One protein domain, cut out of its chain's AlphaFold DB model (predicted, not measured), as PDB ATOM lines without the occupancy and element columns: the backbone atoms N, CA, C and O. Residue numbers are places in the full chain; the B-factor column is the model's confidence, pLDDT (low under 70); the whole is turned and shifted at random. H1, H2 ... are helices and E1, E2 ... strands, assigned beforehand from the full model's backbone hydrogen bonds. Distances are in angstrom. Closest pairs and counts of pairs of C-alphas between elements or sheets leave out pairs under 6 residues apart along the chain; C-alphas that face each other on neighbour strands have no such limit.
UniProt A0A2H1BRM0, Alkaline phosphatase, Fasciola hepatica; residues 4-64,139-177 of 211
ATOM      1  N   ILE A   4     -39.177 -17.744 -38.451       27.20
ATOM      2  CA  ILE A   4     -38.145 -18.005 -37.442       27.20
ATOM      3  C   ILE A   4     -38.097 -19.522 -37.284       27.20
ATOM      4  O   ILE A   4     -39.143 -20.136 -37.060       27.20
ATOM      5  N   LEU A   5     -36.933 -20.152 -37.461       32.31
ATOM      6  CA  LEU A   5     -36.840 -21.615 -37.452       32.31
ATOM      7  C   LEU A   5     -35.735 -22.092 -36.512       32.31
ATOM      8  O   LEU A   5     -34.554 -21.803 -36.709       32.31
ATOM      9  N   LYS A   6     -36.156 -22.859 -35.498       26.33
ATOM     10  CA  LYS A   6     -35.299 -23.624 -34.592       26.33
ATOM     11  C   LYS A   6     -35.514 -25.115 -34.846       26.33
ATOM     12  O   LYS A   6     -36.643 -25.562 -35.053       26.33
ATOM     13  N   SER A   7     -34.436 -25.889 -34.819       30.64
ATOM     14  CA  SER A   7     -34.334 -27.248 -35.368       30.64
ATOM     15  C   SER A   7     -35.246 -28.327 -34.760       30.64
ATOM     16  O   SER A   7     -35.248 -29.435 -35.285       30.64
ATOM     17  N   HIS A   8     -36.052 -28.062 -33.722       27.61
ATOM     18  CA  HIS A   8     -37.010 -29.033 -33.150       27.61
ATOM     19  C   HIS A   8     -38.453 -28.509 -32.976       27.61
ATOM     20  O   HIS A   8     -39.316 -29.257 -32.527       27.61
ATOM     21  N   PHE A   9     -38.758 -27.266 -33.366       27.25
ATOM     22  CA  PHE A   9     -40.116 -26.705 -33.328       27.25
ATOM     23  C   PHE A   9     -40.262 -25.648 -34.435       27.25
ATOM     24  O   PHE A   9     -39.578 -24.627 -34.423       27.25
ATOM     25  N   ILE A  10     -41.165 -25.872 -35.395       37.22
ATOM     26  CA  ILE A  10     -41.558 -24.844 -36.370       37.22
ATOM     27  C   ILE A  10     -42.465 -23.852 -35.631       37.22
ATOM     28  O   ILE A  10     -43.668 -24.079 -35.516       37.22
ATOM     29  N   SER A  11     -41.902 -22.768 -35.098       38.16
ATOM     30  CA  SER A  11     -42.679 -21.659 -34.537       38.16
ATOM     31  C   SER A  11     -42.530 -20.423 -35.421       38.16
ATOM     32  O   SER A  11     -41.574 -19.662 -35.296       38.16
ATOM     33  N   GLY A  12     -43.484 -20.213 -36.326       39.47
ATOM     34  CA  GLY A  12     -43.590 -18.955 -37.059       39.47
ATOM     35  C   GLY A  12     -44.213 -17.884 -36.169       39.47
ATOM     36  O   GLY A  12     -45.354 -18.035 -35.738       39.47
ATOM     37  N   VAL A  13     -43.493 -16.792 -35.914       44.00
ATOM     38  CA  VAL A  13     -44.113 -15.569 -35.396       44.00
ATOM     39  C   VAL A  13     -44.628 -14.801 -36.600       44.00
ATOM     40  O   VAL A  13     -43.860 -14.207 -37.354       44.00
ATOM     41  N   ARG A  14     -45.944 -14.853 -36.802       41.38
ATOM     42  CA  ARG A  14     -46.625 -14.029 -37.791       41.38
ATOM     43  C   ARG A  14     -47.432 -12.978 -37.064       41.38
ATOM     44  O   ARG A  14     -48.416 -13.278 -36.399       41.38
ATOM     45  N   THR A  15     -47.058 -11.738 -37.272       39.41
ATOM     46  CA  THR A  15     -47.912 -10.592 -37.015       39.41
ATOM     47  C   THR A  15     -48.658 -10.284 -38.307       39.41
ATOM     48  O   THR A  15     -48.097  -9.732 -39.250       39.41
ATOM     49  N   THR A  16     -49.930 -10.663 -38.389       40.47
ATOM     50  CA  THR A  16     -50.799 -10.278 -39.518       40.47
ATOM     51  C   THR A  16     -51.065  -8.770 -39.571       40.47
ATOM     52  O   THR A  16     -51.556  -8.281 -40.577       40.47
ATOM     53  N   SER A  17     -50.724  -8.049 -38.502       34.09
ATOM     54  CA  SER A  17     -50.957  -6.614 -38.325       34.09
ATOM     55  C   SER A  17     -49.747  -5.731 -38.657       34.09
ATOM     56  O   SER A  17     -49.889  -4.527 -38.811       34.09
ATOM     57  N   VAL A  18     -48.552  -6.311 -38.794       37.88
ATOM     58  CA  VAL A  18     -47.311  -5.556 -39.093       37.88
ATOM     59  C   VAL A  18     -47.226  -5.159 -40.558       37.88
ATOM     60  O   VAL A  18     -46.520  -4.229 -40.918       37.88
ATOM     61  N   VAL A  19     -48.031  -5.825 -41.382       40.41
ATOM     62  CA  VAL A  19     -48.252  -5.519 -42.796       40.41
ATOM     63  C   VAL A  19     -49.185  -4.310 -42.975       40.41
ATOM     64  O   VAL A  19     -49.539  -3.967 -44.083       40.41
ATOM     65  N   ILE A  20     -49.660  -3.639 -41.924       43.12
ATOM     66  CA  ILE A  20     -50.877  -2.834 -42.066       43.12
ATOM     67  C   ILE A  20     -50.642  -1.388 -41.605       43.12
ATOM     68  O   ILE A  20     -51.191  -0.901 -40.620       43.12
ATOM     69  N   CYS A  21     -49.919  -0.648 -42.453       41.28
ATOM     70  CA  CYS A  21     -50.396   0.664 -42.917       41.28
ATOM     71  C   CYS A  21     -51.705   0.370 -43.628       41.28
ATOM     72  O   CYS A  21     -51.701   0.079 -44.811       41.28
ATOM     73  N   ASN A  22     -52.787   0.252 -42.844       45.22
ATOM     74  CA  ASN A  22     -53.954  -0.528 -43.239       45.22
ATOM     75  C   ASN A  22     -54.393  -0.174 -44.644       45.22
ATOM     76  O   ASN A  22     -54.860   0.951 -44.836       45.22
ATOM     77  N   ASP A  23     -54.276  -1.126 -45.582       46.66
ATOM     78  CA  ASP A  23     -54.855  -0.982 -46.917       46.66
ATOM     79  C   ASP A  23     -56.273  -0.454 -46.767       46.66
ATOM     80  O   ASP A  23     -56.660   0.482 -47.437       46.66
ATOM     81  N   ILE A  24     -57.010  -0.915 -45.757       52.66
ATOM     82  CA  ILE A  24     -58.411  -0.564 -45.568       52.66
ATOM     83  C   ILE A  24     -58.636   0.930 -45.245       52.66
ATOM     84  O   ILE A  24     -59.758   1.434 -45.327       52.66
ATOM     85  N   SER A  25     -57.630   1.670 -44.760       57.03
ATOM     86  CA  SER A  25     -57.897   2.978 -44.140       57.03
ATOM     87  C   SER A  25     -56.785   4.028 -44.142       57.03
ATOM     88  O   SER A  25     -57.095   5.159 -43.765       57.03
ATOM     89  N   SER A  26     -55.557   3.728 -44.578       64.38
ATOM     90  CA  SER A  26     -54.416   4.663 -44.520       64.38
ATOM     91  C   SER A  26     -54.145   5.176 -43.097       64.38
ATOM     92  O   SER A  26     -54.023   6.378 -42.883       64.38
ATOM     93  N   PHE A  27     -54.102   4.274 -42.109       81.75
ATOM     94  CA  PHE A  27     -53.823   4.601 -40.703       81.75
ATOM     95  C   PHE A  27     -52.343   4.376 -40.370       81.75
ATOM     96  O   PHE A  27     -51.959   3.316 -39.871       81.75
ATOM     97  N   CYS A  28     -51.497   5.372 -40.634       85.19
ATOM     98  CA  CYS A  28     -50.048   5.245 -40.440       85.19
ATOM     99  C   CYS A  28     -49.657   5.036 -38.967       85.19
ATOM    100  O   CYS A  28     -48.795   4.213 -38.670       85.19
ATOM    101  N   ARG A  29     -50.323   5.703 -38.012       89.50
ATOM    102  CA  ARG A  29     -49.992   5.548 -36.582       89.50
ATOM    103  C   ARG A  29     -50.126   4.102 -36.110       89.50
ATOM    104  O   ARG A  29     -49.252   3.609 -35.395       89.50
ATOM    105  N   ILE A  30     -51.213   3.431 -36.493       87.44
ATOM    106  CA  ILE A  30     -51.448   2.030 -36.124       87.44
ATOM    107  C   ILE A  30     -50.360   1.153 -36.745       87.44
ATOM    108  O   ILE A  30     -49.727   0.387 -36.032       87.44
ATOM    109  N   ALA A  31     -50.067   1.345 -38.029       84.44
ATOM    110  CA  ALA A  31     -49.041   0.600 -38.755       84.44
ATOM    111  C   ALA A  31     -47.663   0.632 -38.103       84.44
ATOM    112  O   ALA A  31     -47.025  -0.400 -37.898       84.44
ATOM    113  N   LEU A  32     -47.209   1.841 -37.765       87.94
ATOM    114  CA  LEU A  32     -45.915   2.050 -37.134       87.94
ATOM    115  C   LEU A  32     -45.908   1.443 -35.730       87.94
ATOM    116  O   LEU A  32     -44.919   0.836 -35.333       87.94
ATOM    117  N   THR A  33     -47.024   1.531 -35.002       88.56
ATOM    118  CA  THR A  33     -47.159   0.911 -33.676       88.56
ATOM    119  C   THR A  33     -47.092  -0.617 -33.758       88.56
ATOM    120  O   THR A  33     -46.371  -1.236 -32.979       88.56
ATOM    121  N   GLU A  34     -47.779  -1.232 -34.722       85.25
ATOM    122  CA  GLU A  34     -47.699  -2.679 -34.950       85.25
ATOM    123  C   GLU A  34     -46.282  -3.086 -35.369       85.25
ATOM    124  O   GLU A  34     -45.748  -4.066 -34.855       85.25
ATOM    125  N   THR A  35     -45.624  -2.296 -36.224       85.12
ATOM    126  CA  THR A  35     -44.222  -2.519 -36.618       85.12
ATOM    127  C   THR A  35     -43.275  -2.488 -35.414       85.12
ATOM    128  O   THR A  35     -42.394  -3.340 -35.308       85.12
ATOM    129  N   LEU A  36     -43.485  -1.585 -34.452       88.75
ATOM    130  CA  LEU A  36     -42.727  -1.578 -33.192       88.75
ATOM    131  C   LEU A  36     -43.022  -2.818 -32.332       88.75
ATOM    132  O   LEU A  36     -42.119  -3.382 -31.713       88.75
ATOM    133  N   ALA A  37     -44.271  -3.291 -32.306       88.12
ATOM    134  CA  ALA A  37     -44.610  -4.537 -31.620       88.12
ATOM    135  C   ALA A  37     -43.924  -5.754 -32.272       88.12
ATOM    136  O   ALA A  37     -43.461  -6.656 -31.566       88.12
ATOM    137  N   PHE A  38     -43.795  -5.764 -33.604       87.62
ATOM    138  CA  PHE A  38     -43.025  -6.776 -34.329       87.62
ATOM    139  C   PHE A  38     -41.562  -6.786 -33.934       87.62
ATOM    140  O   PHE A  38     -41.005  -7.844 -33.658       87.62
ATOM    141  N   GLU A  39     -40.949  -5.603 -33.913       90.94
ATOM    142  CA  GLU A  39     -39.557  -5.426 -33.532       90.94
ATOM    143  C   GLU A  39     -39.331  -5.995 -32.128       90.94
ATOM    144  O   GLU A  39     -38.399  -6.770 -31.909       90.94
ATOM    145  N   GLY A  40     -40.245  -5.711 -31.193       91.94
ATOM    146  CA  GLY A  40     -40.246  -6.310 -29.859       91.94
ATOM    147  C   GLY A  40     -40.279  -7.843 -29.885       91.94
ATOM    148  O   GLY A  40     -39.516  -8.485 -29.160       91.94
ATOM    149  N   ALA A  41     -41.106  -8.445 -30.743       90.81
ATOM    150  CA  ALA A  41     -41.175  -9.898 -30.901       90.81
ATOM    151  C   ALA A  41     -39.896 -10.495 -31.521       90.81
ATOM    152  O   ALA A  41     -39.429 -11.542 -31.068       90.81
ATOM    153  N   VAL A  42     -39.296  -9.824 -32.509       91.44
ATOM    154  CA  VAL A  42     -38.010 -10.224 -33.106       91.44
ATOM    155  C   VAL A  42     -36.896 -10.153 -32.062       91.44
ATOM    156  O   VAL A  42     -36.153 -11.119 -31.899       91.44
ATOM    157  N   ASN A  43     -36.819  -9.064 -31.296       94.19
ATOM    158  CA  ASN A  43     -35.840  -8.897 -30.221       94.19
ATOM    159  C   ASN A  43     -35.998  -9.968 -29.135       94.19
ATOM    160  O   ASN A  43     -35.009 -10.528 -28.661       94.19
ATOM    161  N   ALA A  44     -37.236 -10.308 -28.770       95.12
ATOM    162  CA  ALA A  44     -37.499 -11.416 -27.860       95.12
ATOM    163  C   ALA A  44     -36.995 -12.751 -28.432       95.12
ATOM    164  O   ALA A  44     -36.320 -13.493 -27.725       95.12
ATOM    165  N   ALA A  45     -37.256 -13.043 -29.710       93.12
ATOM    166  CA  ALA A  45     -36.777 -14.265 -30.353       93.12
ATOM    167  C   ALA A  45     -35.244 -14.339 -30.397       93.12
ATOM    168  O   ALA A  45     -34.678 -15.374 -30.047       93.12
ATOM    169  N   VAL A  46     -34.567 -13.243 -30.753       93.44
ATOM    170  CA  VAL A  46     -33.097 -13.152 -30.735       93.44
ATOM    171  C   VAL A  46     -32.546 -13.449 -29.336       93.44
ATOM    172  O   VAL A  46     -31.604 -14.223 -29.207       93.44
ATOM    173  N   ASN A  47     -33.158 -12.907 -28.281       95.75
ATOM    174  CA  ASN A  47     -32.693 -13.103 -26.902       95.75
ATOM    175  C   ASN A  47     -32.988 -14.501 -26.332       95.75
ATOM    176  O   ASN A  47     -32.346 -14.922 -25.371       95.75
ATOM    177  N   LEU A  48     -33.976 -15.207 -26.885       96.50
ATOM    178  CA  LEU A  48     -34.424 -16.521 -26.407       96.50
ATOM    179  C   LEU A  48     -33.845 -17.691 -27.213       96.50
ATOM    180  O   LEU A  48     -34.174 -18.850 -26.944       96.50
ATOM    181  N   THR A  49     -33.008 -17.418 -28.213       93.75
ATOM    182  CA  THR A  49     -32.468 -18.436 -29.117       93.75
ATOM    183  C   THR A  49     -30.945 -18.408 -29.167       93.75
ATOM    184  O   THR A  49     -30.316 -17.385 -28.915       93.75
ATOM    185  N   ASP A  50     -30.337 -19.561 -29.461       93.00
ATOM    186  CA  ASP A  50     -28.891 -19.654 -29.670       93.00
ATOM    187  C   ASP A  50     -28.587 -19.395 -31.159       93.00
ATOM    188  O   ASP A  50     -29.081 -20.138 -32.021       93.00
ATOM    189  N   PRO A  51     -27.795 -18.355 -31.489       92.12
ATOM    190  CA  PRO A  51     -27.483 -17.994 -32.869       92.12
ATOM    191  C   PRO A  51     -26.647 -19.044 -33.614       92.12
ATOM    192  O   PRO A  51     -26.577 -18.975 -34.838       92.12
ATOM    193  N   GLN A  52     -26.015 -20.006 -32.930       93.62
ATOM    194  CA  GLN A  52     -25.273 -21.095 -33.583       93.62
ATOM    195  C   GLN A  52     -26.194 -22.170 -34.176       93.62
ATOM    196  O   GLN A  52     -25.812 -22.851 -35.125       93.62
ATOM    197  N   GLU A  53     -27.413 -22.303 -33.652       92.94
ATOM    198  CA  GLU A  53     -28.392 -23.323 -34.063       92.94
ATOM    199  C   GLU A  53     -29.702 -22.737 -34.610       92.94
ATOM    200  O   GLU A  53     -30.576 -23.480 -35.058       92.94
ATOM    201  N   THR A  54     -29.855 -21.410 -34.579       93.38
ATOM    202  CA  THR A  54     -31.094 -20.727 -34.972       93.38
ATOM    203  C   THR A  54     -30.837 -19.758 -36.111       93.38
ATOM    204  O   THR A  54     -29.968 -18.894 -36.012       93.38
ATOM    205  N   LEU A  55     -31.636 -19.878 -37.171       95.12
ATOM    206  CA  LEU A  55     -31.734 -18.891 -38.239       95.12
ATOM    207  C   LEU A  55     -32.981 -18.029 -37.999       95.12
ATOM    208  O   LEU A  55     -34.103 -18.542 -37.942       95.12
ATOM    209  N   ILE A  56     -32.788 -16.716 -37.891       95.31
ATOM    210  CA  ILE A  56     -33.875 -15.731 -37.837       95.31
ATOM    211  C   ILE A  56     -33.857 -14.950 -39.146       95.31
ATOM    212  O   ILE A  56     -32.857 -14.295 -39.443       95.31
ATOM    213  N   VAL A  57     -34.954 -15.011 -39.909       94.94
ATOM    214  CA  VAL A  57     -35.152 -14.238 -41.144       94.94
ATOM    215  C   VAL A  57     -36.366 -13.328 -40.989       94.94
ATOM    216  O   VAL A  57     -37.464 -13.779 -40.659       94.94
ATOM    217  N   VAL A  58     -36.171 -12.043 -41.266       95.19
ATOM    218  CA  VAL A  58     -37.202 -11.007 -41.237       95.19
ATOM    219  C   VAL A  58     -37.325 -10.405 -42.630       95.19
ATOM    220  O   VAL A  58     -36.343  -9.934 -43.193       95.19
ATOM    221  N   THR A  59     -38.531 -10.434 -43.189       94.31
ATOM    222  CA  THR A  59     -38.858  -9.867 -44.505       94.31
ATOM    223  C   THR A  59     -40.343  -9.523 -44.556       94.31
ATOM    224  O   THR A  59     -41.129 -10.066 -43.770       94.31
ATOM    225  N   ALA A  60     -40.740  -8.681 -45.505       90.31
ATOM    226  CA  ALA A  60     -42.140  -8.490 -45.876       90.31
ATOM    227  C   ALA A  60     -42.527  -9.405 -47.055       90.31
ATOM    228  O   ALA A  60     -41.671 -10.018 -47.692       90.31
ATOM    229  N   ASP A  61     -43.824  -9.574 -47.296       87.62
ATOM    230  CA  ASP A  61     -44.380 -10.183 -48.510       87.62
ATOM    231  C   ASP A  61     -44.552  -9.182 -49.657       87.62
ATOM    232  O   ASP A  61     -44.385  -9.573 -50.811       87.62
ATOM    233  N   HIS A  62     -44.858  -7.925 -49.339       90.06
ATOM    234  CA  HIS A  62     -44.888  -6.775 -50.246       90.06
ATOM    235  C   HIS A  62     -44.790  -5.479 -49.426       90.06
ATOM    236  O   HIS A  62     -44.747  -5.527 -48.194       90.06
ATOM    237  N   SER A  63     -44.764  -4.335 -50.103       90.00
ATOM    238  CA  SER A  63     -44.881  -3.027 -49.462       90.00
ATOM    239  C   SER A  63     -46.258  -2.403 -49.705       90.00
ATOM    240  O   SER A  63     -47.187  -3.083 -50.155       90.00
ATOM    241  N   HIS A  64     -46.405  -1.119 -49.393       89.69
ATOM    242  CA  HIS A  64     -47.606  -0.310 -49.592       89.69
ATOM    243  C   HIS A  64     -47.227   1.021 -50.207       89.69
ATOM    244  O   HIS A  64     -46.108   1.468 -49.999       89.69
ATOM    245  N   ALA A 139     -44.961  -2.420 -55.172       92.94
ATOM    246  CA  ALA A 139     -44.177  -3.466 -55.823       92.94
ATOM    247  C   ALA A 139     -42.665  -3.199 -55.784       92.94
ATOM    248  O   ALA A 139     -41.925  -3.804 -56.561       92.94
ATOM    249  N   GLU A 140     -42.204  -2.278 -54.942       92.69
ATOM    250  CA  GLU A 140     -40.782  -2.088 -54.707       92.69
ATOM    251  C   GLU A 140     -40.181  -3.253 -53.910       92.69
ATOM    252  O   GLU A 140     -40.866  -3.987 -53.190       92.69
ATOM    253  N   ASP A 141     -38.868  -3.428 -54.054       95.31
ATOM    254  CA  ASP A 141     -38.128  -4.446 -53.321       95.31
ATOM    255  C   ASP A 141     -38.245  -4.202 -51.808       95.31
ATOM    256  O   ASP A 141     -37.901  -3.135 -51.297       95.31
ATOM    257  N   VAL A 142     -38.669  -5.228 -51.069       93.81
ATOM    258  CA  VAL A 142     -38.743  -5.182 -49.605       93.81
ATOM    259  C   VAL A 142     -37.434  -5.649 -48.969       93.81
ATOM    260  O   VAL A 142     -36.751  -6.527 -49.508       93.81
ATOM    261  N   PRO A 143     -37.057  -5.106 -47.799       92.38
ATOM    262  CA  PRO A 143     -35.828  -5.509 -47.145       92.38
ATOM    263  C   PRO A 143     -35.931  -6.930 -46.585       92.38
ATOM    264  O   PRO A 143     -36.960  -7.344 -46.046       92.38
ATOM    265  N   LEU A 144     -34.806  -7.638 -46.641       93.00
ATOM    266  CA  LEU A 144     -34.619  -8.940 -46.021       93.00
ATOM    267  C   LEU A 144     -33.429  -8.864 -45.063       93.00
ATOM    268  O   LEU A 144     -32.301  -8.582 -45.467       93.00
ATOM    269  N   TYR A 145     -33.690  -9.158 -43.794       94.75
ATOM    270  CA  TYR A 145     -32.691  -9.244 -42.736       94.75
ATOM    271  C   TYR A 145     -32.559 -10.688 -42.265       94.75
ATOM    272  O   TYR A 145     -33.557 -11.384 -42.089       94.75
ATOM    273  N   ALA A 146     -31.331 -11.139 -42.022       96.00
ATOM    274  CA  ALA A 146     -31.079 -12.460 -41.467       96.00
ATOM    275  C   ALA A 146     -29.955 -12.423 -40.430       96.00
ATOM    276  O   ALA A 146     -28.964 -11.713 -40.601       96.00
ATOM    277  N   THR A 147     -30.087 -13.223 -39.373       95.38
ATOM    278  CA  THR A 147     -29.044 -13.423 -38.357       95.38
ATOM    279  C   THR A 147     -29.005 -14.874 -37.877       95.38
ATOM    280  O   THR A 147     -29.951 -15.637 -38.085       95.38
ATOM    281  N   GLY A 148     -27.890 -15.258 -37.255       94.81
ATOM    282  CA  GLY A 148     -27.651 -16.605 -36.741       94.81
ATOM    283  C   GLY A 148     -27.169 -17.601 -37.801       94.81
ATOM    284  O   GLY A 148     -26.488 -17.228 -38.768       94.81
ATOM    285  N   ALA A 149     -27.492 -18.878 -37.602       94.44
ATOM    286  CA  ALA A 149     -27.007 -19.997 -38.403       94.44
ATOM    287  C   ALA A 149     -27.382 -19.820 -39.881       94.44
ATOM    288  O   ALA A 149     -28.520 -19.509 -40.203       94.44
ATOM    289  N   TYR A 150     -26.431 -20.007 -40.801       95.94
ATOM    290  CA  TYR A 150     -26.646 -19.860 -42.254       95.94
ATOM    291  C   TYR A 150     -27.137 -18.480 -42.748       95.94
ATOM    292  O   TYR A 150     -27.416 -18.327 -43.935       95.94
ATOM    293  N   SER A 151     -27.159 -17.442 -41.908       96.50
ATOM    294  CA  SER A 151     -27.591 -16.085 -42.301       96.50
ATOM    295  C   SER A 151     -26.832 -15.501 -43.504       96.50
ATOM    296  O   SER A 151     -27.396 -14.748 -44.292       96.50
ATOM    297  N   HIS A 152     -25.580 -15.914 -43.719       96.19
ATOM    298  CA  HIS A 152     -24.753 -15.513 -44.864       96.19
ATOM    299  C   HIS A 152     -25.322 -15.901 -46.246       96.19
ATOM    300  O   HIS A 152     -24.823 -15.411 -47.264       96.19
ATOM    301  N   LEU A 153     -26.342 -16.767 -46.307       95.94
ATOM    302  CA  LEU A 153     -27.091 -17.059 -47.535       95.94
ATOM    303  C   LEU A 153     -27.874 -15.828 -48.033       95.94
ATOM    304  O   LEU A 153     -28.072 -15.661 -49.234       95.94
ATOM    305  N   PHE A 154     -28.247 -14.919 -47.132       95.62
ATOM    306  CA  PHE A 154     -29.147 -13.796 -47.383       95.62
ATOM    307  C   PHE A 154     -28.401 -12.460 -47.499       95.62
ATOM    308  O   PHE A 154     -28.514 -11.582 -46.650       95.62
ATOM    309  N   ARG A 155     -27.579 -12.308 -48.543       93.06
ATOM    310  CA  ARG A 155     -26.672 -11.146 -48.703       93.06
ATOM    311  C   ARG A 155     -26.816 -10.383 -50.020       93.06
ATOM    312  O   ARG A 155     -25.987  -9.531 -50.333       93.06
ATOM    313  N   ARG A 156     -27.787 -10.756 -50.849       92.38
ATOM    314  CA  ARG A 156     -27.989 -10.218 -52.201       92.38
ATOM    315  C   ARG A 156     -29.466  -9.959 -52.432       92.38
ATOM    316  O   ARG A 156     -30.294 -10.627 -51.818       92.38
ATOM    317  N   SER A 157     -29.760  -9.047 -53.360       95.31
ATOM    318  CA  SER A 157     -31.091  -8.986 -53.961       95.31
ATOM    319  C   SER A 157     -31.414 -10.353 -54.562       95.31
ATOM    320  O   SER A 157     -30.548 -11.013 -55.152       95.31
ATOM    321  N   THR A 158     -32.625 -10.813 -54.290       95.12
ATOM    322  CA  THR A 158     -33.059 -12.167 -54.574       95.12
ATOM    323  C   THR A 158     -34.566 -12.204 -54.734       95.12
ATOM    324  O   THR A 158     -35.281 -11.429 -54.106       95.12
ATOM    325  N   ASP A 159     -35.049 -13.164 -55.513       96.38
ATOM    326  CA  ASP A 159     -36.480 -13.412 -55.627       96.38
ATOM    327  C   ASP A 159     -37.062 -13.877 -54.288       96.38
ATOM    328  O   ASP A 159     -36.436 -14.652 -53.561       96.38
ATOM    329  N   ASN A 160     -38.307 -13.492 -53.994       92.38
ATOM    330  CA  ASN A 160     -39.011 -13.894 -52.769       92.38
ATOM    331  C   ASN A 160     -39.073 -15.429 -52.586       92.38
ATOM    332  O   ASN A 160     -39.037 -15.947 -51.470       92.38
ATOM    333  N   THR A 161     -39.093 -16.197 -53.680       95.19
ATOM    334  CA  THR A 161     -39.057 -17.670 -53.636       95.19
ATOM    335  C   THR A 161     -37.745 -18.216 -53.071       95.19
ATOM    336  O   THR A 161     -37.749 -19.263 -52.419       95.19
ATOM    337  N   TYR A 162     -36.628 -17.504 -53.250       96.38
ATOM    338  CA  TYR A 162     -35.328 -17.891 -52.704       96.38
ATOM    339  C   TYR A 162     -35.354 -17.982 -51.183       96.38
ATOM    340  O   TYR A 162     -34.680 -18.843 -50.626       96.38
ATOM    341  N   VAL A 163     -36.164 -17.154 -50.509       94.44
ATOM    342  CA  VAL A 163     -36.280 -17.181 -49.047       94.44
ATOM    343  C   VAL A 163     -36.658 -18.576 -48.565       94.44
ATOM    344  O   VAL A 163     -36.016 -19.114 -47.663       94.44
ATOM    345  N   ALA A 164     -37.632 -19.205 -49.224       93.81
ATOM    346  CA  ALA A 164     -38.039 -20.568 -48.918       93.81
ATOM    347  C   ALA A 164     -36.921 -21.578 -49.220       93.81
ATOM    348  O   ALA A 164     -36.575 -22.381 -48.355       93.81
ATOM    349  N   TYR A 165     -36.307 -21.520 -50.405       95.62
ATOM    350  CA  TYR A 165     -35.272 -22.485 -50.801       95.62
ATOM    351  C   TYR A 165     -33.998 -22.397 -49.951       95.62
ATOM    352  O   TYR A 165     -33.477 -23.426 -49.526       95.62
ATOM    353  N   ALA A 166     -33.516 -21.192 -49.648       95.56
ATOM    354  CA  ALA A 166     -32.361 -20.980 -48.778       95.56
ATOM    355  C   ALA A 166     -32.638 -21.463 -47.350       95.56
ATOM    356  O   ALA A 166     -31.778 -22.072 -46.713       95.56
ATOM    357  N   THR A 167     -33.866 -21.260 -46.874       93.50
ATOM    358  CA  THR A 167     -34.312 -21.763 -45.574       93.50
ATOM    359  C   THR A 167     -34.384 -23.291 -45.550       93.50
ATOM    360  O   THR A 167     -33.899 -23.920 -44.611       93.50
ATOM    361  N   MET A 168     -34.925 -23.915 -46.600       94.69
ATOM    362  CA  MET A 168     -34.932 -25.374 -46.744       94.69
ATOM    363  C   MET A 168     -33.513 -25.943 -46.801       94.69
ATOM    364  O   MET A 168     -33.248 -26.969 -46.182       94.69
ATOM    365  N   PHE A 169     -32.600 -25.266 -47.500       95.00
ATOM    366  CA  PHE A 169     -31.186 -25.626 -47.528       95.00
ATOM    367  C   PHE A 169     -30.572 -25.570 -46.126       95.00
ATOM    368  O   PHE A 169     -29.963 -26.547 -45.698       95.00
ATOM    369  N   ALA A 170     -30.775 -24.479 -45.379       93.62
ATOM    370  CA  ALA A 170     -30.254 -24.326 -44.018       93.62
ATOM    371  C   ALA A 170     -30.777 -25.405 -43.053       93.62
ATOM    372  O   ALA A 170     -30.041 -25.859 -42.180       93.62
ATOM    373  N   LEU A 171     -32.027 -25.842 -43.235       92.25
ATOM    374  CA  LEU A 171     -32.682 -26.852 -42.400       92.25
ATOM    375  C   LEU A 171     -32.553 -28.291 -42.910       92.25
ATOM    376  O   LEU A 171     -33.139 -29.188 -42.306       92.25
ATOM    377  N   CYS A 172     -31.830 -28.529 -44.008       93.81
ATOM    378  CA  CYS A 172     -31.690 -29.864 -44.600       93.81
ATOM    379  C   CYS A 172     -33.037 -30.501 -44.986       93.81
ATOM    380  O   CYS A 172     -33.257 -31.697 -44.803       93.81
ATOM    381  N   LEU A 173     -33.963 -29.695 -45.512       91.50
ATOM    382  CA  LEU A 173     -35.308 -30.131 -45.884       91.50
ATOM    383  C   LEU A 173     -35.437 -30.395 -47.389       91.50
ATOM    384  O   LEU A 173     -34.863 -29.697 -48.229       91.50
ATOM    385  N   GLY A 174     -36.278 -31.374 -47.729       92.31
ATOM    386  CA  GLY A 174     -36.656 -31.689 -49.106       92.31
ATOM    387  C   GLY A 174     -35.444 -32.044 -49.982       92.31
ATOM    388  O   GLY A 174     -34.659 -32.906 -49.588       92.31
ATOM    389  N   PRO A 175     -35.260 -31.401 -51.152       92.44
ATOM    390  CA  PRO A 175     -34.176 -31.730 -52.083       92.44
ATOM    391  C   PRO A 175     -32.769 -31.446 -51.529       92.44
ATOM    392  O   PRO A 175     -31.788 -31.813 -52.169       92.44
ATOM    393  N   TYR A 176     -32.649 -30.797 -50.366       93.44
ATOM    394  CA  TYR A 176     -31.371 -30.469 -49.731       93.44
ATOM    395  C   TYR A 176     -31.000 -31.391 -48.563       93.44
ATOM    396  O   TYR A 176     -30.004 -31.121 -47.897       93.44
ATOM    397  N   GLY A 177     -31.763 -32.461 -48.307       90.19
ATOM    398  CA  GLY A 177     -31.481 -33.397 -47.208       90.19
ATOM    399  C   GLY A 177     -30.072 -33.996 -47.261       90.19
ATOM    400  O   GLY A 177     -29.410 -34.093 -46.234       90.19
TER     401      GLY A 177
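This is residues 4 to 64 and 139 to 177 of the 211 residues of the protein "Alkaline phosphatase" of Fasciola hepatica (UniProt A0A2H1BRM0). A narrow, three-stranded antiparallel sheet lies between two helices, with the shorter helix H2 covering its strand E2 lengthwise and the longer helix H1 only grazing the sheet with its residues 38 to 46. A long stretch with no named element, residues 7 to 27, leads from the short strand E1 to the beginning of H1. The printed part has 100 residues, with two named helices and three named strands in the order E1, H1, E2, E3, H2 along the chain; the sheet's order is E1, E2, E3. The class is mixed, helices and strands, though under half of the residues are in named elements. The whole is compact, with a radius of gyration of the C-alphas of 14.7 A, and its outline is only just elongated, spanning 45 by 30 by 20 A.

Begin with the sheet's longest strand, E2, residues 54 to 59, which runs 16.4 A from C-alpha 54 at (-31.094, -20.727, -34.972). E3, residues 144 to 148, is 13.9 A long, and E1 is the short run of residues 4 to 6. Find C-alpha 28 at (-50.048, 5.245, -40.440); from there H1, residues 28 to 48, runs 30.2 A. H2, residues 160 to 170, runs 16.2 A and ends at C-alpha 170 at (-30.254, -24.326, -44.018).

Look first at inner strand E2 and edge strand E3, antiparallel at 169 degrees, where N 58 and O 145 are 2.8 A apart, within hydrogen-bond range, as are N 147 and O 56 at 3.0 A. On E2's other side is edge strand E1, also antiparallel at 169 degrees, with N 5 and O 55 within range at 3.3 A. E1 and E3 are apart. Now look at H2: it is on the sheet at a height over the sheet of 10.6 A, over E2, and runs along the strands, at 1 degrees to E2 on the local plane. H2 and E2 are near each other, with 9 pairs of C-alphas within 10 A. H1 only grazes the sheet; its closest C-alphas to E2 are those of Val 46 and Ile 56, 7.6 A apart. H1 and H2 are apart. In H1 every O i to N i+4 pair is within hydrogen-bond range, and in H2 6 of 7 are.

The two C-alphas farthest apart, those of Ser 25 and Gly 177, are 45.1 A from each other. Residues 65 to 138 are not printed, and across this cut, in the link from E2 to E3, C-alphas 64 and 139 are 7.8 A apart. The links E1 to H1 and E3 to H2 are long, while H1 to E2 is tight. The mean pLDDT of the printed part is 80.4, and residues 4 to 26 are under 70, with E1 at a mean of 29.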